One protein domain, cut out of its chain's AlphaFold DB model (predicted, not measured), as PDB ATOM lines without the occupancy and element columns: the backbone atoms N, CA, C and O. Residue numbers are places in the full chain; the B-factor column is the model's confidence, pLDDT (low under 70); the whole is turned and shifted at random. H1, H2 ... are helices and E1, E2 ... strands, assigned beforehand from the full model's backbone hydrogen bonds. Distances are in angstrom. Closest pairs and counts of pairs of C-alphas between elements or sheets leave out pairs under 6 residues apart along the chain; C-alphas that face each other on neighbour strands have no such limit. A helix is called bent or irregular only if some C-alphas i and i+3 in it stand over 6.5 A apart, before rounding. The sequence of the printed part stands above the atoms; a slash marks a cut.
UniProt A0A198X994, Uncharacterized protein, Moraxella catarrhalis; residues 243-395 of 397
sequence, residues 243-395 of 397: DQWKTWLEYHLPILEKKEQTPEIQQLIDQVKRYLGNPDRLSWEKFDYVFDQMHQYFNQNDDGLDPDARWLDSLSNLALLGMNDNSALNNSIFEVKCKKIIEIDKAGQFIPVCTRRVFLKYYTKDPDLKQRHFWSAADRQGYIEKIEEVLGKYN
ATOM      1  N   ASP A 243       2.041 -14.284  63.075       89.69
ATOM      2  CA  ASP A 243       3.477 -14.580  63.024       89.69
ATOM      3  C   ASP A 243       3.907 -15.001  61.614       89.69
ATOM      4  O   ASP A 243       4.969 -14.582  61.141       89.69
ATOM      5  N   GLN A 244       3.055 -15.744  60.900       88.44
ATOM      6  CA  GLN A 244       3.268 -16.089  59.493       88.44
ATOM      7  C   GLN A 244       3.348 -14.829  58.617       88.44
ATOM      8  O   GLN A 244       4.260 -14.698  57.799       88.44
ATOM      9  N   TRP A 245       2.426 -13.880  58.804       91.06
ATOM     10  CA  TRP A 245       2.386 -12.629  58.036       91.06
ATOM     11  C   TRP A 245       3.615 -11.774  58.301       91.06
ATOM     12  O   TRP A 245       4.259 -11.284  57.375       91.06
ATOM     13  N   LYS A 246       3.963 -11.625  59.583       92.00
ATOM     14  CA  LYS A 246       5.134 -10.872  60.024       92.00
ATOM     15  C   LYS A 246       6.407 -11.450  59.410       92.00
ATOM     16  O   LYS A 246       7.163 -10.711  58.790       92.00
ATOM     17  N   THR A 247       6.588 -12.764  59.517       91.12
ATOM     18  CA  THR A 247       7.745 -13.472  58.953       91.12
ATOM     19  C   THR A 247       7.844 -13.256  57.441       91.12
ATOM     20  O   THR A 247       8.921 -12.973  56.920       91.12
ATOM     21  N   TRP A 248       6.717 -13.328  56.724       91.81
ATOM     22  CA  TRP A 248       6.696 -13.070  55.285       91.81
ATOM     23  C   TRP A 248       7.122 -11.633  54.958       91.81
ATOM     24  O   TRP A 248       7.996 -11.426  54.116       91.81
ATOM     25  N   LEU A 249       6.574 -10.636  55.659       93.06
ATOM     26  CA  LEU A 249       6.945  -9.230  55.475       93.06
ATOM     27  C   LEU A 249       8.431  -8.981  55.779       93.06
ATOM     28  O   LEU A 249       9.096  -8.268  55.028       93.06
ATOM     29  N   GLU A 250       8.973  -9.603  56.828       93.12
ATOM     30  CA  GLU A 250      10.396  -9.531  57.185       93.12
ATOM     31  C   GLU A 250      11.306 -10.106  56.094       93.12
ATOM     32  O   GLU A 250      12.374  -9.554  55.829       93.12
ATOM     33  N   TYR A 251      10.890 -11.181  55.421       91.00
ATOM     34  CA  TYR A 251      11.655 -11.761  54.316       91.00
ATOM     35  C   TYR A 251      11.681 -10.871  53.071       91.00
ATOM     36  O   TYR A 251      12.710 -10.787  52.390       91.00
ATOM     37  N   HIS A 252      10.568 -10.202  52.764       91.19
ATOM     38  CA  HIS A 252      10.422  -9.460  51.512       91.19
ATOM     39  C   HIS A 252      10.863  -7.997  51.618       91.19
ATOM     40  O   HIS A 252      11.349  -7.442  50.629       91.19
ATOM     41  N   LEU A 253      10.764  -7.375  52.798       92.75
ATOM     42  CA  LEU A 253      11.154  -5.977  53.002       92.75
ATOM     43  C   LEU A 253      12.594  -5.682  52.518       92.75
ATOM     44  O   LEU A 253      12.754  -4.768  51.708       92.75
ATOM     45  N   PRO A 254      13.633  -6.477  52.860       91.50
ATOM     46  CA  PRO A 254      14.998  -6.224  52.391       91.50
ATOM     47  C   PRO A 254      15.208  -6.439  50.885       91.50
ATOM     48  O   PRO A 254      16.281  -6.126  50.364       91.50
ATOM     49  N   ILE A 255      14.265  -7.081  50.185       88.44
ATOM     50  CA  ILE A 255      14.277  -7.165  48.716       88.44
ATOM     51  C   ILE A 255      13.716  -5.870  48.147       88.44
ATOM     52  O   ILE A 255      14.361  -5.266  47.293       88.44
ATOM     53  N   LEU A 256      12.566  -5.425  48.659       87.88
ATOM     54  CA  LEU A 256      11.901  -4.199  48.225       87.88
ATOM     55  C   LEU A 256      12.801  -2.963  48.416       87.88
ATOM     56  O   LEU A 256      12.939  -2.151  47.508       87.88
ATOM     57  N   GLU A 257      13.510  -2.875  49.545       90.00
ATOM     58  CA  GLU A 257      14.455  -1.784  49.843       90.00
ATOM     59  C   GLU A 257      15.645  -1.692  48.873       90.00
ATOM     60  O   GLU A 257      16.264  -0.637  48.750       90.00
ATOM     61  N   LYS A 258      15.994  -2.784  48.183       86.44
ATOM     62  CA  LYS A 258      17.125  -2.822  47.237       86.44
ATOM     63  C   LYS A 258      16.728  -2.490  45.802       86.44
ATOM     64  O   LYS A 258      17.605  -2.442  44.939       86.44
ATOM     65  N   LYS A 259      15.435  -2.333  45.529       79.81
ATOM     66  CA  LYS A 259      14.919  -2.004  44.201       79.81
ATOM     67  C   LYS A 259      14.877  -0.490  43.991       79.81
ATOM     68  O   LYS A 259      15.142   0.287  44.910       79.81
ATOM     69  N   GLU A 260      14.592  -0.089  42.757       75.31
ATOM     70  CA  GLU A 260      14.434   1.317  42.395       75.31
ATOM     71  C   GLU A 260      13.311   1.955  43.222       75.31
ATOM     72  O   GLU A 260      12.199   1.433  43.299       75.31
ATOM     73  N   GLN A 261      13.637   3.065  43.881       77.44
ATOM     74  CA  GLN A 261      12.746   3.728  44.824       77.44
ATOM     75  C   GLN A 261      11.844   4.708  44.077       77.44
ATOM     76  O   GLN A 261      12.224   5.854  43.835       77.44
ATOM     77  N   THR A 262      10.642   4.260  43.714       87.62
ATOM     78  CA  THR A 262       9.558   5.172  43.331       87.62
ATOM     79  C   THR A 262       8.819   5.658  44.586       87.62
ATOM     80  O   THR A 262       8.873   4.987  45.625       87.62
ATOM     81  N   PRO A 263       8.114   6.804  44.538       89.31
ATOM     82  CA  PRO A 263       7.320   7.282  45.670       89.31
ATOM     83  C   PRO A 263       6.317   6.243  46.195       89.31
ATOM     84  O   PRO A 263       6.127   6.130  47.405       89.31
ATOM     85  N   GLU A 264       5.716   5.455  45.305       88.44
ATOM     86  CA  GLU A 264       4.754   4.398  45.635       88.44
ATOM     87  C   GLU A 264       5.431   3.250  46.398       88.44
ATOM     88  O   GLU A 264       4.930   2.801  47.431       88.44
ATOM     89  N   ILE A 265       6.612   2.816  45.943       88.62
ATOM     90  CA  ILE A 265       7.390   1.764  46.608       88.62
ATOM     91  C   ILE A 265       7.906   2.233  47.968       88.62
ATOM     92  O   ILE A 265       7.841   1.477  48.939       88.62
ATOM     93  N   GLN A 266       8.331   3.492  48.083       91.69
ATOM     94  CA  GLN A 266       8.750   4.057  49.364       91.69
ATOM     95  C   GLN A 266       7.588   4.103  50.370       91.69
ATOM     96  O   GLN A 266       7.764   3.740  51.533       91.69
ATOM     97  N   GLN A 267       6.380   4.474  49.929       92.50
ATOM     98  CA  GLN A 267       5.183   4.438  50.778       92.50
ATOM     99  C   GLN A 267       4.853   3.018  51.255       92.50
ATOM    100  O   GLN A 267       4.521   2.829  52.431       92.50
ATOM    101  N   LEU A 268       4.977   2.024  50.371       93.00
ATOM    102  CA  LEU A 268       4.775   0.615  50.705       93.00
ATOM    103  C   LEU A 268       5.813   0.127  51.729       93.00
ATOM    104  O   LEU A 268       5.442  -0.470  52.740       93.00
ATOM    105  N   ILE A 269       7.095   0.456  51.539       94.12
ATOM    106  CA  ILE A 269       8.178   0.170  52.497       94.12
ATOM    107  C   ILE A 269       7.858   0.768  53.874       94.12
ATOM    108  O   ILE A 269       7.930   0.069  54.890       94.12
ATOM    109  N   ASP A 270       7.465   2.040  53.927       94.19
ATOM    110  CA  ASP A 270       7.148   2.729  55.181       94.19
ATOM    111  C   ASP A 270       5.897   2.149  55.856       94.19
ATOM    112  O   ASP A 270       5.791   2.107  57.087       94.19
ATOM    113  N   GLN A 271       4.923   1.681  55.075       94.38
ATOM    114  CA  GLN A 271       3.755   0.969  55.586       94.38
ATOM    115  C   GLN A 271       4.145  -0.374  56.215       94.38
ATOM    116  O   GLN A 271       3.772  -0.632  57.362       94.38
ATOM    117  N   VAL A 272       4.950  -1.181  55.521       94.75
ATOM    118  CA  VAL A 272       5.438  -2.472  56.027       94.75
ATOM    119  C   VAL A 272       6.269  -2.281  57.299       94.75
ATOM    120  O   VAL A 272       6.012  -2.949  58.301       94.75
ATOM    121  N   LYS A 273       7.190  -1.308  57.331       95.75
ATOM    122  CA  LYS A 273       7.980  -0.978  58.533       95.75
ATOM    123  C   LYS A 273       7.107  -0.602  59.726       95.75
ATOM    124  O   LYS A 273       7.378  -1.037  60.845       95.75
ATOM    125  N   ARG A 274       6.035   0.169  59.508       95.12
ATOM    126  CA  ARG A 274       5.078   0.520  60.571       95.12
ATOM    127  C   ARG A 274       4.345  -0.700  61.119       95.12
ATOM    128  O   ARG A 274       4.122  -0.760  62.327       95.12
ATOM    129  N   TYR A 275       3.974  -1.654  60.267       94.94
ATOM    130  CA  TYR A 275       3.334  -2.896  60.704       94.94
ATOM    131  C   TYR A 275       4.297  -3.811  61.460       94.94
ATOM    132  O   TYR A 275       3.933  -4.329  62.511       94.94
ATOM    133  N   LEU A 276       5.543  -3.946  60.999       93.75
ATOM    134  CA  LEU A 276       6.566  -4.728  61.699       93.75
ATOM    135  C   LEU A 276       6.960  -4.109  63.051       93.75
ATOM    136  O   LEU A 276       7.189  -4.836  64.014       93.75
ATOM    137  N   GLY A 277       6.991  -2.774  63.146       93.56
ATOM    138  CA  GLY A 277       7.282  -2.049  64.388       93.56
ATOM    139  C   GLY A 277       6.139  -2.047  65.411       93.56
ATOM    140  O   GLY A 277       6.373  -1.760  66.583       93.56
ATOM    141  N   ASN A 278       4.907  -2.359  64.997       92.38
ATOM    142  CA  ASN A 278       3.763  -2.538  65.893       92.38
ATOM    143  C   ASN A 278       2.802  -3.611  65.334       92.38
ATOM    144  O   ASN A 278       1.799  -3.262  64.695       92.38
ATOM    145  N   PRO A 279       3.090  -4.907  65.578       86.50
ATOM    146  CA  PRO A 279       2.324  -6.028  65.024       86.50
ATOM    147  C   PRO A 279       0.842  -6.057  65.423       86.50
ATOM    148  O   PRO A 279       0.016  -6.600  64.688       86.50
ATOM    149  N   ASP A 280       0.458  -5.419  66.532       88.94
ATOM    150  CA  ASP A 280      -0.951  -5.325  66.940       88.94
ATOM    151  C   ASP A 280      -1.797  -4.566  65.911       88.94
ATOM    152  O   ASP A 280      -2.993  -4.826  65.763       88.94
ATOM    153  N   ARG A 281      -1.171  -3.666  65.140       88.19
ATOM    154  CA  ARG A 281      -1.828  -2.901  64.072       88.19
ATOM    155  C   ARG A 281      -2.012  -3.686  62.776       88.19
ATOM    156  O   ARG A 281      -2.743  -3.189  61.911       88.19
ATOM    157  N   LEU A 282      -1.364  -4.843  62.632       92.44
ATOM    158  CA  LEU A 282      -1.478  -5.717  61.470       92.44
ATOM    159  C   LEU A 282      -2.720  -6.607  61.633       92.44
ATOM    160  O   LEU A 282      -2.755  -7.507  62.475       92.44
ATOM    161  N   SER A 283      -3.760  -6.308  60.854       93.62
ATOM    162  CA  SER A 283      -4.924  -7.179  60.656       93.62
ATOM    163  C   SER A 283      -4.773  -7.951  59.347       93.62
ATOM    164  O   SER A 283      -3.920  -7.597  58.528       93.62
ATOM    165  N   TRP A 284      -5.611  -8.967  59.141       91.75
ATOM    166  CA  TRP A 284      -5.619  -9.743  57.903       91.75
ATOM    167  C   TRP A 284      -5.798  -8.848  56.675       91.75
ATOM    168  O   TRP A 284      -4.989  -8.910  55.765       91.75
ATOM    169  N   GLU A 285      -6.773  -7.940  56.686       92.94
ATOM    170  CA  GLU A 285      -7.095  -7.064  55.548       92.94
ATOM    171  C   GLU A 285      -5.928  -6.135  55.197       92.94
ATOM    172  O   GLU A 285      -5.697  -5.794  54.041       92.94
ATOM    173  N   LYS A 286      -5.170  -5.711  56.213       93.69
ATOM    174  CA  LYS A 286      -3.977  -4.887  56.011       93.69
ATOM    175  C   LYS A 286      -2.818  -5.694  55.457       93.69
ATOM    176  O   LYS A 286      -2.059  -5.140  54.668       93.69
ATOM    177  N   PHE A 287      -2.656  -6.936  55.916       92.75
ATOM    178  CA  PHE A 287      -1.655  -7.858  55.393       92.75
ATOM    179  C   PHE A 287      -1.961  -8.217  53.939       92.75
ATOM    180  O   PHE A 287      -1.099  -8.020  53.098       92.75
ATOM    181  N   ASP A 288      -3.188  -8.650  53.659       90.50
ATOM    182  CA  ASP A 288      -3.735  -8.953  52.333       90.50
ATOM    183  C   ASP A 288      -3.457  -7.814  51.346       90.50
ATOM    184  O   ASP A 288      -2.794  -7.996  50.330       90.50
ATOM    185  N   TYR A 289      -3.795  -6.581  51.738       91.25
ATOM    186  CA  TYR A 289      -3.522  -5.403  50.921       91.25
ATOM    187  C   TYR A 289      -2.031  -5.212  50.594       91.25
ATOM    188  O   TYR A 289      -1.678  -4.997  49.435       91.25
ATOM    189  N   VAL A 290      -1.130  -5.263  51.587       92.00
ATOM    190  CA  VAL A 290       0.309  -5.078  51.307       92.00
ATOM    191  C   VAL A 290       0.911  -6.275  50.578       92.00
ATOM    192  O   VAL A 290       1.814  -6.086  49.765       92.00
ATOM    193  N   PHE A 291       0.409  -7.480  50.842       89.38
ATOM    194  CA  PHE A 291       0.787  -8.693  50.137       89.38
ATOM    195  C   PHE A 291       0.485  -8.539  48.649       89.38
ATOM    196  O   PHE A 291       1.406  -8.678  47.851       89.38
ATOM    197  N   ASP A 292      -0.741  -8.158  48.284       87.06
ATOM    198  CA  ASP A 292      -1.152  -7.978  46.892       87.06
ATOM    199  C   ASP A 292      -0.303  -6.933  46.169       87.06
ATOM    200  O   ASP A 292       0.165  -7.168  45.055       87.06
ATOM    201  N   GLN A 293      -0.040  -5.792  46.815       89.06
ATOM    202  CA  GLN A 293       0.815  -4.746  46.244       89.06
ATOM    203  C   GLN A 293       2.239  -5.257  45.981       89.06
ATOM    204  O   GLN A 293       2.796  -5.049  44.902       89.06
ATOM    205  N   MET A 294       2.832  -5.951  46.956       87.75
ATOM    206  CA  MET A 294       4.173  -6.521  46.821       87.75
ATOM    207  C   MET A 294       4.205  -7.648  45.783       87.75
ATOM    208  O   MET A 294       5.135  -7.713  44.983       87.75
ATOM    209  N   HIS A 295       3.190  -8.508  45.761       81.88
ATOM    210  CA  HIS A 295       3.069  -9.619  44.826       81.88
ATOM    211  C   HIS A 295       2.962  -9.118  43.383       81.88
ATOM    212  O   HIS A 295       3.741  -9.541  42.529       81.88
ATOM    213  N   GLN A 296       2.077  -8.149  43.124       82.50
ATOM    214  CA  GLN A 296       1.965  -7.501  41.817       82.50
ATOM    215  C   GLN A 296       3.288  -6.870  41.398       82.50
ATOM    216  O   GLN A 296       3.709  -7.065  40.264       82.50
ATOM    217  N   TYR A 297       3.967  -6.159  42.303       84.75
ATOM    218  CA  TYR A 297       5.254  -5.527  42.020       84.75
ATOM    219  C   TYR A 297       6.359  -6.531  41.660       84.75
ATOM    220  O   TYR A 297       7.098  -6.325  40.697       84.75
ATOM    221  N   PHE A 298       6.488  -7.625  42.412       80.38
ATOM    222  CA  PHE A 298       7.539  -8.611  42.160       80.38
ATOM    223  C   PHE A 298       7.289  -9.451  40.906       80.38
ATOM    224  O   PHE A 298       8.257  -9.883  40.279       80.38
ATOM    225  N   ASN A 299       6.027  -9.628  40.512       76.00
ATOM    226  CA  ASN A 299       5.636 -10.496  39.403       76.00
ATOM    227  C   ASN A 299       5.277  -9.747  38.106       76.00
ATOM    228  O   ASN A 299       4.814 -10.377  37.165       76.00
ATOM    229  N   GLN A 300       5.528  -8.432  37.991       73.81
ATOM    230  CA  GLN A 300       5.176  -7.632  36.794       73.81
ATOM    231  C   GLN A 300       5.729  -8.184  35.466       73.81
ATOM    232  O   GLN A 300       5.175  -7.900  34.409       73.81
ATOM    233  N   ASN A 301       6.820  -8.953  35.521       65.44
ATOM    234  CA  ASN A 301       7.480  -9.560  34.361       65.44
ATOM    235  C   ASN A 301       7.431 -11.100  34.382       65.44
ATOM    236  O   ASN A 301       8.185 -11.738  33.647       65.44
ATOM    237  N   ASP A 302       6.612 -11.695  35.253       67.06
ATOM    238  CA  ASP A 302       6.496 -13.145  35.421       67.06
ATOM    239  C   ASP A 302       5.224 -13.668  34.730       67.06
ATOM    240  O   ASP A 302       4.159 -13.055  34.802       67.06
ATOM    241  N   ASP A 303       5.333 -14.818  34.063       64.75
ATOM    242  CA  ASP A 303       4.193 -15.517  33.464       64.75
ATOM    243  C   ASP A 303       3.387 -16.332  34.495       64.75
ATOM    244  O   ASP A 303       2.344 -16.891  34.166       64.75
ATOM    245  N   GLY A 304       3.837 -16.360  35.756       58.41
ATOM    246  CA  GLY A 304       3.144 -16.973  36.895       58.41
ATOM    247  C   GLY A 304       1.898 -16.233  37.389       58.41
ATOM    248  O   GLY A 304       1.193 -16.761  38.243       58.41
ATOM    249  N   LEU A 305       1.600 -15.043  36.852       60.75
ATOM    250  CA  LEU A 305       0.343 -14.333  37.123       60.75
ATOM    251  C   LEU A 305      -0.858 -14.914  36.358       60.75
ATOM    252  O   LEU A 305      -1.987 -14.514  36.635       60.75
ATOM    253  N   ASP A 306      -0.633 -15.822  35.401       64.94
ATOM    254  CA  ASP A 306      -1.705 -16.526  34.694       64.94
ATOM    255  C   ASP A 306      -2.403 -17.530  35.641       64.94
ATOM    256  O   ASP A 306      -1.778 -18.513  36.054       64.94
ATOM    257  N   PRO A 307      -3.693 -17.335  35.985       56.78
ATOM    258  CA  PRO A 307      -4.432 -18.244  36.863       56.78
ATOM    259  C   PRO A 307      -4.556 -19.673  36.312       56.78
ATOM    260  O   PRO A 307      -4.747 -20.608  37.088       56.78
ATOM    261  N   ASP A 308      -4.419 -19.858  34.992       58.97
ATOM    262  CA  ASP A 308      -4.477 -21.158  34.315       58.97
ATOM    263  C   ASP A 308      -3.083 -21.776  34.089       58.97
ATOM    264  O   ASP A 308      -2.940 -22.781  33.375       58.97
ATOM    265  N   ALA A 309      -2.036 -21.216  34.710       70.81
ATOM    266  CA  ALA A 309      -0.660 -21.685  34.612       70.81
ATOM    267  C   ALA A 309      -0.481 -23.099  35.193       70.81
ATOM    268  O   ALA A 309       0.008 -23.307  36.305       70.81
ATOM    269  N   ARG A 310      -0.775 -24.119  34.377       75.19
ATOM    270  CA  ARG A 310      -0.626 -25.551  34.711       75.19
ATOM    271  C   ARG A 310       0.779 -25.943  35.174       75.19
ATOM    272  O   ARG A 310       0.957 -27.016  35.745       75.19
ATOM    273  N   TRP A 311       1.781 -25.118  34.880       81.88
ATOM    274  CA  TRP A 311       3.163 -25.363  35.267       81.88
ATOM    275  C   TRP A 311       3.422 -25.106  36.760       81.88
ATOM    276  O   TRP A 311       4.374 -25.688  37.283       81.88
ATOM    277  N   LEU A 312       2.591 -24.309  37.446       84.25
ATOM    278  CA  LEU A 312       2.790 -23.926  38.851       84.25
ATOM    279  C   LEU A 312       2.892 -25.138  39.780       84.25
ATOM    280  O   LEU A 312       3.802 -25.193  40.601       84.25
ATOM    281  N   ASP A 313       2.036 -26.141  39.589       87.25
ATOM    282  CA  ASP A 313       2.053 -27.393  40.357       87.25
ATOM    283  C   ASP A 313       2.785 -28.540  39.654       87.25
ATOM    284  O   ASP A 313       2.759 -29.680  40.115       87.25
ATOM    285  N   SER A 314       3.424 -28.275  38.518       91.44
ATOM    286  CA  SER A 314       4.157 -29.299  37.772       91.44
ATOM    287  C   SER A 314       5.542 -29.561  38.367       91.44
ATOM    288  O   SER A 314       6.119 -28.717  39.052       91.44
ATOM    289  N   LEU A 315       6.145 -30.695  37.995       94.31
ATOM    290  CA  LEU A 315       7.536 -31.032  38.329       94.31
ATOM    291  C   LEU A 315       8.535 -29.895  38.024       94.31
ATOM    292  O   LEU A 315       9.505 -29.720  38.755       94.31
ATOM    293  N   SER A 316       8.287 -29.094  36.978       93.62
ATOM    294  CA  SER A 316       9.175 -27.997  36.555       93.62
ATOM    295  C   SER A 316       9.282 -26.845  37.562       93.62
ATOM    296  O   SER A 316      10.171 -25.999  37.441       93.62
ATOM    297  N   ASN A 317       8.391 -26.812  38.553       93.06
ATOM    298  CA  ASN A 317       8.354 -25.813  39.610       93.06
ATOM    299  C   ASN A 317       8.519 -26.434  41.004       93.06
ATOM    300  O   ASN A 317       8.181 -25.793  41.989       93.06
ATOM    301  N   LEU A 318       9.017 -27.667  41.120       93.88
ATOM    302  CA  LEU A 318       9.114 -28.365  42.403       93.88
ATOM    303  C   LEU A 318      10.541 -28.813  42.699       93.88
ATOM    304  O   LEU A 318      11.249 -29.310  41.826       93.88
ATOM    305  N   ALA A 319      10.949 -28.685  43.957       94.25
ATOM    306  CA  ALA A 319      12.236 -29.154  44.456       94.25
ATOM    307  C   ALA A 319      12.085 -29.855  45.813       94.25
ATOM    308  O   ALA A 319      11.112 -29.647  46.534       94.25
ATOM    309  N   LEU A 320      13.069 -30.676  46.191       92.75
ATOM    310  CA  LEU A 320      13.123 -31.256  47.537       92.75
ATOM    311  C   LEU A 320      13.731 -30.254  48.503       92.75
ATOM    312  O   LEU A 320      14.912 -29.921  48.367       92.75
ATOM    313  N   LEU A 321      12.976 -29.835  49.513       87.06
ATOM    314  CA  LEU A 321      13.490 -28.953  50.549       87.06
ATOM    315  C   LEU A 321      13.091 -29.465  51.933       87.06
ATOM    316  O   LEU A 321      11.947 -29.819  52.188       87.06
ATOM    317  N   GLY A 322      14.073 -29.549  52.830       74.75
ATOM    318  CA  GLY A 322      13.894 -30.077  54.184       74.75
ATOM    319  C   GLY A 322      13.364 -29.028  55.156       74.75
ATOM    320  O   GLY A 322      13.859 -28.931  56.278       74.75
ATOM    321  N   MET A 323      12.477 -28.153  54.685       62.47
ATOM    322  CA  MET A 323      11.946 -27.044  55.466       62.47
ATOM    323  C   MET A 323      10.547 -27.435  55.917       62.47
ATOM    324  O   MET A 323       9.607 -27.400  55.131       62.47
ATOM    325  N   ASN A 324      10.438 -27.863  57.177       56.88
ATOM    326  CA  ASN A 324       9.154 -28.042  57.855       56.88
ATOM    327  C   ASN A 324       8.271 -26.819  57.592       56.88
ATOM    328  O   ASN A 324       8.798 -25.717  57.725       56.88
ATOM    329  N   ASP A 325       6.996 -27.044  57.255       51.81
ATOM    330  CA  ASP A 325       5.799 -26.175  57.240       51.81
ATOM    331  C   ASP A 325       5.970 -24.657  57.473       51.81
ATOM    332  O   ASP A 325       5.157 -24.011  58.133       51.81
ATOM    333  N   ASN A 326       7.007 -24.034  56.913       66.12
ATOM    334  CA  ASN A 326       7.184 -22.594  56.932       66.12
ATOM    335  C   ASN A 326       6.403 -22.057  55.746       66.12
ATOM    336  O   ASN A 326       6.943 -21.768  54.680       66.12
ATOM    337  N   SER A 327       5.100 -21.961  55.953       69.69
ATOM    338  CA  SER A 327       4.152 -21.416  54.996       69.69
ATOM    339  C   SER A 327       4.518 -19.989  54.569       69.69
ATOM    340  O   SER A 327       4.254 -19.619  53.429       69.69
ATOM    341  N   ALA A 328       5.208 -19.204  55.411       74.19
ATOM    342  CA  ALA A 328       5.762 -17.914  54.994       74.19
ATOM    343  C   ALA A 328       6.835 -18.089  53.907       74.19
ATOM    344  O   ALA A 328       6.789 -17.393  52.897       74.19
ATOM    345  N   LEU A 329       7.763 -19.041  54.053       79.81
ATOM    346  CA  LEU A 329       8.741 -19.333  53.004       79.81
ATOM    347  C   LEU A 329       8.095 -19.967  51.768       79.81
ATOM    348  O   LEU A 329       8.413 -19.541  50.665       79.81
ATOM    349  N   ASN A 330       7.169 -20.913  51.941       80.06
ATOM    350  CA  ASN A 330       6.472 -21.577  50.834       80.06
ATOM    351  C   ASN A 330       5.761 -20.556  49.921       80.06
ATOM    352  O   ASN A 330       5.880 -20.598  48.697       80.06
ATOM    353  N   ASN A 331       5.149 -19.538  50.527       81.31
ATOM    354  CA  ASN A 331       4.465 -18.457  49.816       81.31
ATOM    355  C   ASN A 331       5.393 -17.276  49.460       81.31
ATOM    356  O   ASN A 331       4.920 -16.193  49.112       81.31
ATOM    357  N   SER A 332       6.712 -17.424  49.609       86.38
ATOM    358  CA  SER A 332       7.671 -16.368  49.280       86.38
ATOM    359  C   SER A 332       8.106 -16.413  47.820       86.38
ATOM    360  O   SER A 332       8.235 -17.480  47.224       86.38
ATOM    361  N   ILE A 333       8.425 -15.252  47.254       85.69
ATOM    362  CA  ILE A 333       8.957 -15.170  45.889       85.69
ATOM    363  C   ILE A 333      10.293 -15.915  45.745       85.69
ATOM    364  O   ILE A 333      11.036 -16.106  46.715       85.69
ATOM    365  N   PHE A 334      10.639 -16.263  44.503       87.12
ATOM    366  CA  PHE A 334      11.877 -16.971  44.164       87.12
ATOM    367  C   PHE A 334      13.120 -16.336  44.811       87.12
ATOM    368  O   PHE A 334      13.912 -17.034  45.438       87.12
ATOM    369  N   GLU A 335      13.264 -15.005  44.755       86.62
ATOM    370  CA  GLU A 335      14.435 -14.314  45.314       86.62
ATOM    371  C   GLU A 335      14.601 -14.511  46.838       86.62
ATOM    372  O   GLU A 335      15.730 -14.656  47.318       86.62
ATOM    373  N   VAL A 336      13.506 -14.567  47.610       88.19
ATOM    374  CA  VAL A 336      13.561 -14.891  49.050       88.19
ATOM    375  C   VAL A 336      14.073 -16.314  49.242       88.19
ATOM    376  O   VAL A 336      14.993 -16.540  50.033       88.19
ATOM    377  N   LYS A 337      13.515 -17.272  48.492       89.56
ATOM    378  CA  LYS A 337      13.906 -18.684  48.573       89.56
ATOM    379  C   LYS A 337      15.379 -18.865  48.216       89.56
ATOM    380  O   LYS A 337      16.108 -19.519  48.957       89.56
ATOM    381  N   CYS A 338      15.869 -18.191  47.175       89.62
ATOM    382  CA  CYS A 338      17.290 -18.174  46.816       89.62
ATOM    383  C   CYS A 338      18.178 -17.673  47.955       89.62
ATOM    384  O   CYS A 338      19.170 -18.323  48.288       89.62
ATOM    385  N   LYS A 339      17.833 -16.534  48.576       88.94
ATOM    386  CA  LYS A 339      18.581 -16.019  49.734       88.94
ATOM    387  C   LYS A 339      18.602 -17.040  50.863       88.94
ATOM    388  O   LYS A 339      19.660 -17.276  51.440       88.94
ATOM    389  N   LYS A 340      17.469 -17.699  51.118       88.94
ATOM    390  CA  LYS A 340      17.378 -18.709  52.166       88.94
ATOM    391  C   LYS A 340      18.243 -19.937  51.884       88.94
ATOM    392  O   LYS A 340      18.951 -20.400  52.772       88.94
ATOM    393  N   ILE A 341      18.250 -20.423  50.645       90.75
ATOM    394  CA  ILE A 341      19.150 -21.499  50.208       90.75
ATOM    395  C   ILE A 341      20.616 -21.091  50.385       90.75
ATOM    396  O   ILE A 341      21.397 -21.877  50.910       90.75
ATOM    397  N   ILE A 342      20.981 -19.855  50.029       90.81
ATOM    398  CA  ILE A 342      22.342 -19.329  50.227       90.81
ATOM    399  C   ILE A 342      22.713 -19.278  51.716       90.81
ATOM    400  O   ILE A 342      23.853 -19.576  52.063       90.81
ATOM    401  N   GLU A 343      21.793 -18.913  52.612       90.88
ATOM    402  CA  GLU A 343      22.034 -18.947  54.063       90.88
ATOM    403  C   GLU A 343      22.284 -20.367  54.576       90.88
ATOM    404  O   GLU A 343      23.229 -20.586  55.332       90.88
ATOM    405  N   ILE A 344      21.451 -21.327  54.160       89.94
ATOM    406  CA  ILE A 344      21.580 -22.740  54.548       89.94
ATOM    407  C   ILE A 344      22.922 -23.301  54.047       89.94
ATOM    408  O   ILE A 344      23.620 -23.979  54.801       89.94
ATOM    409  N   ASP A 345      23.313 -22.959  52.816       90.56
ATOM    410  CA  ASP A 345      24.583 -23.369  52.204       90.56
ATOM    411  C   ASP A 345      25.784 -22.739  52.933       90.56
ATOM    412  O   ASP A 345      26.719 -23.438  53.314       90.56
ATOM    413  N   LYS A 346      25.724 -21.434  53.248       92.94
ATOM    414  CA  LYS A 346      26.747 -20.737  54.056       92.94
ATOM    415  C   LYS A 346      26.897 -21.309  55.464       92.94
ATOM    416  O   LYS A 346      27.992 -21.273  56.016       92.94
ATOM    417  N   ALA A 347      25.813 -21.818  56.043       92.56
ATOM    418  CA  ALA A 347      25.830 -22.483  57.341       92.56
ATOM    419  C   ALA A 347      26.382 -23.922  57.278       92.56
ATOM    420  O   ALA A 347      26.430 -24.592  58.307       92.56
ATOM    421  N   GLY A 348      26.765 -24.417  56.095       89.81
ATOM    422  CA  GLY A 348      27.282 -25.773  55.904       89.81
ATOM    423  C   GLY A 348      26.224 -26.864  56.081       89.81
ATOM    424  O   GLY A 348      26.559 -28.024  56.308       89.81
ATOM    425  N   GLN A 349      24.939 -26.513  56.017       90.31
ATOM    426  CA  GLN A 349      23.865 -27.486  56.164       90.31
ATOM    427  C   GLN A 349      23.621 -28.231  54.852       90.31
ATOM    428  O   GLN A 349      23.689 -27.665  53.764       90.31
ATOM    429  N   PHE A 350      23.250 -29.506  54.954       90.69
ATOM    430  CA  PHE A 350      22.973 -30.319  53.776       90.69
ATOM    431  C   PHE A 350      21.773 -29.794  52.968       90.69
ATOM    432  O   PHE A 350      20.658 -29.682  53.496       90.69
ATOM    433  N   ILE A 351      22.008 -29.546  51.677       92.00
ATOM    434  CA  ILE A 351      21.005 -29.259  50.646       92.00
ATOM    435  C   ILE A 351      21.249 -30.246  49.499       92.00
ATOM    436  O   ILE A 351      22.401 -30.375  49.067       92.00
ATOM    437  N   PRO A 352      20.215 -30.929  48.971       93.56
ATOM    438  CA  PRO A 352      20.384 -31.800  47.821       93.56
ATOM    439  C   PRO A 352      20.964 -30.999  46.652       93.56
ATOM    440  O   PRO A 352      20.555 -29.859  46.404       93.56
ATOM    441  N   VAL A 353      21.946 -31.567  45.951       94.25
ATOM    442  CA  VAL A 353      22.723 -30.842  44.937       94.25
ATOM    443  C   VAL A 353      21.830 -30.204  43.874       94.25
ATOM    444  O   VAL A 353      22.057 -29.054  43.501       94.25
ATOM    445  N   CYS A 354      20.785 -30.899  43.430       95.81
ATOM    446  CA  CYS A 354      19.866 -30.399  42.419       95.81
ATOM    447  C   CYS A 354      18.936 -29.314  42.959       95.81
ATOM    448  O   CYS A 354      18.662 -28.352  42.248       95.81
ATOM    449  N   THR A 355      18.523 -29.405  44.228       94.31
ATOM    450  CA  THR A 355      17.790 -28.323  44.904       94.31
ATOM    451  C   THR A 355      18.651 -27.064  44.977       94.31
ATOM    452  O   THR A 355      18.212 -25.979  44.609       94.31
ATOM    453  N   ARG A 356      19.922 -27.176  45.376       93.12
ATOM    454  CA  ARG A 356      20.823 -26.014  45.373       93.12
ATOM    455  C   ARG A 356      20.976 -25.436  43.963       93.12
ATOM    456  O   ARG A 356      20.883 -24.228  43.774       93.12
ATOM    457  N   ARG A 357      21.184 -26.292  42.959       94.00
ATOM    458  CA  ARG A 357      21.368 -25.888  41.555       94.00
ATOM    459  C   ARG A 357      20.142 -25.200  40.958       94.00
ATOM    460  O   ARG A 357      20.327 -24.261  40.188       94.00
ATOM    461  N   VAL A 358      18.926 -25.622  41.312       93.56
ATOM    462  CA  VAL A 358      17.699 -25.018  40.771       93.56
ATOM    463  C   VAL A 358      17.509 -23.590  41.287       93.56
ATOM    464  O   VAL A 358      17.380 -22.666  40.487       93.56
ATOM    465  N   PHE A 359      17.663 -23.365  42.596       90.88
ATOM    466  CA  PHE A 359      17.576 -22.022  43.186       90.88
ATOM    467  C   PHE A 359      18.758 -21.114  42.812       90.88
ATOM    468  O   PHE A 359      18.641 -19.895  42.878       90.88
ATOM    469  N   LEU A 360      19.892 -21.670  42.380       90.06
ATOM    470  CA  LEU A 360      21.008 -20.895  41.825       90.06
ATOM    471  C   LEU A 360      20.962 -20.761  40.294       90.06
ATOM    472  O   LEU A 360      21.889 -20.194  39.712       90.06
ATOM    473  N   LYS A 361      19.902 -21.257  39.637       89.69
ATOM    474  CA  LYS A 361      19.708 -21.211  38.179       89.69
ATOM    475  C   LYS A 361      20.861 -21.825  37.376       89.69
ATOM    476  O   LYS A 361      21.348 -21.265  36.394       89.69
ATOM    477  N   TYR A 362      21.352 -22.987  37.803       91.62
ATOM    478  CA  TYR A 362      22.442 -23.682  37.099       91.62
ATOM    479  C   TYR A 362      21.961 -24.474  35.878       91.62
ATOM    480  O   TYR A 362      22.788 -24.901  35.079       91.62
ATOM    481  N   TYR A 363      20.649 -24.665  35.728       91.62
ATOM    482  CA  TYR A 363      20.050 -25.371  34.590       91.62
ATOM    483  C   TYR A 363      19.668 -24.443  33.428       91.62
ATOM    484  O   TYR A 363      19.341 -24.913  32.342       91.62
ATOM    485  N   THR A 364      19.746 -23.128  33.632       86.25
ATOM    486  CA  THR A 364      19.524 -22.121  32.592       86.25
ATOM    487  C   THR A 364      20.680 -22.155  31.597       86.25
ATOM    488  O   THR A 364      21.835 -21.930  31.972       86.25
ATOM    489  N   LYS A 365      20.374 -22.449  30.327       80.62
ATOM    490  CA  LYS A 365      21.380 -22.601  29.260       80.62
ATOM    491  C   LYS A 365      22.097 -21.301  28.921       80.62
ATOM    492  O   LYS A 365      23.281 -21.339  28.606       80.62
ATOM    493  N   ASP A 366      21.381 -20.184  28.981       76.62
ATOM    494  CA  ASP A 366      21.918 -18.861  28.686       76.62
ATOM    495  C   ASP A 366      22.327 -18.154  29.995       76.62
ATOM    496  O   ASP A 366      21.462 -17.825  30.818       76.62
ATOM    497  N   PRO A 367      23.634 -17.937  30.235       67.94
ATOM    498  CA  PRO A 367      24.115 -17.211  31.403       67.94
ATOM    499  C   PRO A 367      23.649 -15.753  31.455       67.94
ATOM    500  O   PRO A 367      23.496 -15.229  32.559       67.94
ATOM    501  N   ASP A 368      23.396 -15.121  30.307       66.00
ATOM    502  CA  ASP A 368      22.986 -13.719  30.209       66.00
ATOM    503  C   ASP A 368      21.499 -13.543  30.568       66.00
ATOM    504  O   ASP A 368      21.082 -12.486  31.046       66.00
ATOM    505  N   LEU A 369      20.708 -14.620  30.468       60.94
ATOM    506  CA  LEU A 369      19.326 -14.694  30.962       60.94
ATOM    507  C   LEU A 369      19.221 -15.006  32.463       60.94
ATOM    508  O   LEU A 369      18.107 -15.106  32.986       60.94
ATOM    509  N   LYS A 370      20.338 -15.118  33.200       59.69
ATOM    510  CA  LYS A 370      20.345 -15.290  34.668       59.69
ATOM    511  C   LYS A 370      19.951 -14.001  35.393       59.69
ATOM    512  O   LYS A 370      20.647 -13.517  36.286       59.69
ATOM    513  N   GLN A 371      18.787 -13.456  35.062       62.19
ATOM    514  CA  GLN A 371      18.111 -12.482  35.899       62.19
ATOM    515  C   GLN A 371      17.769 -13.181  37.219       62.19
ATOM    516  O   GLN A 371      17.054 -14.184  37.244       62.19
ATOM    517  N   ARG A 372      18.331 -12.699  38.332       61.88
ATOM    518  CA  ARG A 372      18.257 -13.375  39.643       61.88
ATOM    519  C   ARG A 372      16.876 -13.311  40.312       61.88
ATOM    520  O   ARG A 372      16.724 -13.848  41.401       61.88
ATOM    521  N   HIS A 373      15.906 -12.633  39.703       69.75
ATOM    522  CA  HIS A 373      14.735 -12.135  40.427       69.75
ATOM    523  C   HIS A 373      13.475 -13.010  40.322       69.75
ATOM    524  O   HIS A 373      12.657 -12.952  41.232       69.75
ATOM    525  N   PHE A 374      13.322 -13.847  39.286       77.38
ATOM    526  CA  PHE A 374      12.110 -14.666  39.079       77.38
ATOM    527  C   PHE A 374      12.415 -16.023  38.425       77.38
ATOM    528  O   PHE A 374      13.551 -16.244  38.018       77.38
ATOM    529  N   TRP A 375      11.445 -16.938  38.333       86.75
ATOM    530  CA  TRP A 375      11.623 -18.309  37.817       86.75
ATOM    531  C   TRP A 375      10.974 -18.463  36.432       86.75
ATOM    532  O   TRP A 375       9.784 -18.738  36.313       86.75
ATOM    533  N   SER A 376      11.761 -18.252  35.374       85.50
ATOM    534  CA  SER A 376      11.257 -18.077  34.004       85.50
ATOM    535  C   SER A 376      10.921 -19.389  33.284       85.50
ATOM    536  O   SER A 376      11.389 -20.467  33.656       85.50
ATOM    537  N   ALA A 377      10.204 -19.293  32.158       86.38
ATOM    538  CA  ALA A 377       9.960 -20.423  31.255       86.38
ATOM    539  C   ALA A 377      11.250 -21.116  30.781       86.38
ATOM    540  O   ALA A 377      11.299 -22.345  30.706       86.38
ATOM    541  N   ALA A 378      12.312 -20.350  30.509       86.56
ATOM    542  CA  ALA A 378      13.607 -20.901  30.117       86.56
ATOM    543  C   ALA A 378      14.274 -21.681  31.264       86.56
ATOM    544  O   ALA A 378      14.875 -22.731  31.025       86.56
ATOM    545  N   ASP A 379      14.130 -21.201  32.505       89.25
ATOM    546  CA  ASP A 379      14.637 -21.893  33.694       89.25
ATOM    547  C   ASP A 379      13.902 -23.229  33.910       89.25
ATOM    548  O   ASP A 379      14.539 -24.269  34.099       89.25
ATOM    549  N   ARG A 380      12.564 -23.215  33.793       91.25
ATOM    550  CA  ARG A 380      11.693 -24.401  33.885       91.25
ATOM    551  C   ARG A 380      12.033 -25.449  32.831       91.25
ATOM    552  O   ARG A 380      12.188 -26.626  33.156       91.25
ATOM    553  N   GLN A 381      12.183 -25.015  31.580       91.69
ATOM    554  CA  GLN A 381      12.524 -25.892  30.465       91.69
ATOM    555  C   GLN A 381      13.902 -26.535  30.666       91.69
ATOM    556  O   GLN A 381      14.022 -27.755  30.586       91.69
ATOM    557  N   GLY A 382      14.927 -25.741  30.995       93.50
ATOM    558  CA  GLY A 382      16.273 -26.264  31.249       93.50
ATOM    559  C   GLY A 382      16.323 -27.235  32.432       93.50
ATOM    560  O   GLY A 382      17.049 -28.229  32.392       93.50
ATOM    561  N   TYR A 383      15.519 -26.987  33.471       95.44
ATOM    562  CA  TYR A 383      15.406 -27.882  34.619       95.44
ATOM    563  C   TYR A 383      14.832 -29.254  34.236       95.44
ATOM    564  O   TYR A 383      15.447 -30.275  34.554       95.44
ATOM    565  N   ILE A 384      13.710 -29.288  33.509       95.25
ATOM    566  CA  ILE A 384      13.088 -30.540  33.052       95.25
ATOM    567  C   ILE A 384      13.991 -31.300  32.084       95.25
ATOM    568  O   ILE A 384      14.207 -32.494  32.278       95.25
ATOM    569  N   GLU A 385      14.575 -30.620  31.098       95.44
ATOM    570  CA  GLU A 385      15.493 -31.256  30.148       95.44
ATOM    571  C   GLU A 385      16.667 -31.925  30.868       95.44
ATOM    572  O   GLU A 385      17.073 -33.029  30.502       95.44
ATOM    573  N   LYS A 386      17.194 -31.302  31.932       96.75
ATOM    574  CA  LYS A 386      18.287 -31.904  32.697       96.75
ATOM    575  C   LYS A 386      17.842 -33.116  33.514       96.75
ATOM    576  O   LYS A 386      18.620 -34.063  33.647       96.75
ATOM    577  N   ILE A 387      16.619 -33.109  34.051       96.62
ATOM    578  CA  ILE A 387      16.027 -34.288  34.701       96.62
ATOM    579  C   ILE A 387      15.909 -35.428  33.681       96.62
ATOM    580  O   ILE A 387      16.382 -36.534  33.944       96.62
ATOM    581  N   GLU A 388      15.341 -35.158  32.506       95.62
ATOM    582  CA  GLU A 388      15.185 -36.141  31.426       95.62
ATOM    583  C   GLU A 388      16.535 -36.702  30.955       95.62
ATOM    584  O   GLU A 388      16.677 -37.914  30.792       95.62
ATOM    585  N   GLU A 389      17.550 -35.849  30.803       95.38
ATOM    586  CA  GLU A 389      18.906 -36.245  30.413       95.38
ATOM    587  C   GLU A 389      19.543 -37.198  31.438       95.38
ATOM    588  O   GLU A 389      20.028 -38.274  31.078       95.38
ATOM    589  N   VAL A 390      19.534 -36.823  32.723       96.06
ATOM    590  CA  VAL A 390      20.202 -37.593  33.786       96.06
ATOM    591  C   VAL A 390      19.479 -38.914  34.056       96.06
ATOM    592  O   VAL A 390      20.128 -39.942  34.269       96.06
ATOM    593  N   LEU A 391      18.144 -38.907  34.029       96.75
ATOM    594  CA  LEU A 391      17.337 -40.086  34.341       96.75
ATOM    595  C   LEU A 391      17.099 -40.992  33.130       96.75
ATOM    596  O   LEU A 391      16.873 -42.188  33.309       96.75
ATOM    597  N   GLY A 392      17.205 -40.476  31.902       94.81
ATOM    598  CA  GLY A 392      16.803 -41.163  30.671       94.81
ATOM    599  C   GLY A 392      17.455 -42.529  30.431       94.81
ATOM    600  O   GLY A 392      16.876 -43.374  29.746       94.81
ATOM    601  N   LYS A 393      18.614 -42.807  31.047       93.00
ATOM    602  CA  LYS A 393      19.241 -44.141  31.014       93.00
ATOM    603  C   LYS A 393      18.356 -45.245  31.605       93.00
ATOM    604  O   LYS A 393      18.450 -46.377  31.143       93.00
ATOM    605  N   TYR A 394      17.484 -44.936  32.568       94.44
ATOM    606  CA  TYR A 394      16.596 -45.923  33.188       94.44
ATOM    607  C   TYR A 394      15.315 -46.179  32.391       94.44
ATOM    608  O   TYR A 394      14.674 -47.199  32.605       94.44
ATOM    609  N   ASN A 395      14.967 -45.314  31.432       87.06
ATOM    610  CA  ASN A 395      13.725 -45.444  30.660       87.06
ATOM    611  C   ASN A 395      13.730 -46.669  29.724       87.06
ATOM    612  O   ASN A 395      12.691 -47.093  29.233       87.06
TER     613      ASN A 395
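What this domain is: This is residues 243 to 395 of the 397 residues of an uncharacterized protein of Moraxella catarrhalis (UniProt A0A198X994). This is an elongated helical model in two parts with a projecting end: a loose three-helix bundle, H1, H2 and H3, stands at one end, and H1 joins it to a second part in which H5 and H6 form a helical hairpin with the short H4 and E1 nearby. H7 lies beyond H6 at the other end, and its residues 388 to 395 stick out. The 153 printed residues hold seven named helices and one named strand, in the order H1 H2 H3 E1 H4 H5 H6 H7, and the class is mostly helix. The whole is compact, with a radius of gyration of the C-alphas of 17.2 A, and spans 57 by 31 by 28 A.

Where its parts are: Find C-alpha 243 at (3.477, -14.580, 63.024); from there H1 runs through residues 243 to 256, 19.9 A. H2, residues 263 to 277, covers 20.9 A, and H3, residues 284 to 298, covers 20.5 A. Next come E1, residues 318 to 321, and H4, residues 327 to 330. H5, residues 334 to 346, begins at C-alpha 334 at (11.877, -16.971, 44.164) and covers 18.3 A; H6 is residues 353 to 359. H7, residues 377 to 395, covers 25.3 A and ends at C-alpha 395 at (13.725, -45.444, 30.660). H1 is irregular, but only just, with C-alphas 251 and 254 6.7 A apart; H7 is irregular, with C-alphas 390 and 393 7.2 A apart, and has a kink of 37 degrees near residue 389.

How they stand to each other: Start at H1, the hub, in the up-and-down bundle of H1, H2 and H3, each running against the one before. H1 and H2, a hairpin, touch at Lys 246 and Leu 276, closest C-alphas 6.5 A apart. H3 is close to H1 but not clearly touching, closest C-alphas Trp 245 and Phe 287, 6.8 A. With residues 244 to 248 alone H1 touches H4, closest C-alphas Trp 248 and Ala 328, 4.9 A. With residues 251 to 255 alone it touches H5, about perpendicular at 86 degrees, closest C-alphas Tyr 251 and Val 336, 6.4 A. H5 and H6, a hairpin, touch at Cys 338 and Phe 359, closest C-alphas 5.3 A apart. E1 pairs with no named strand; its closest C-alpha to H6 is Ala 319, 5.6 A from that of Thr 355. H7 is close to H6 but not clearly touching, closest C-alphas Val 358 and Tyr 383, 7.2 A, at a shallow tilt of 20 degrees, opposite ways. Every O i to N i+4 pair is within hydrogen-bond range in H2, H3, H5 and H6, against 8 of 10 in H1 and 12 of 15 in H7; H4 is too short for such a pair.

The domain as a whole: The C-alphas of Arg 281 and Lys 393, the two farthest apart, are 56.9 A apart. The printed part has no cut. The links H3 to E1 and H6 to H7 are long. Look for pLDDT under 70 at residues 301 to 308, 323 to 327 and 367 to 373.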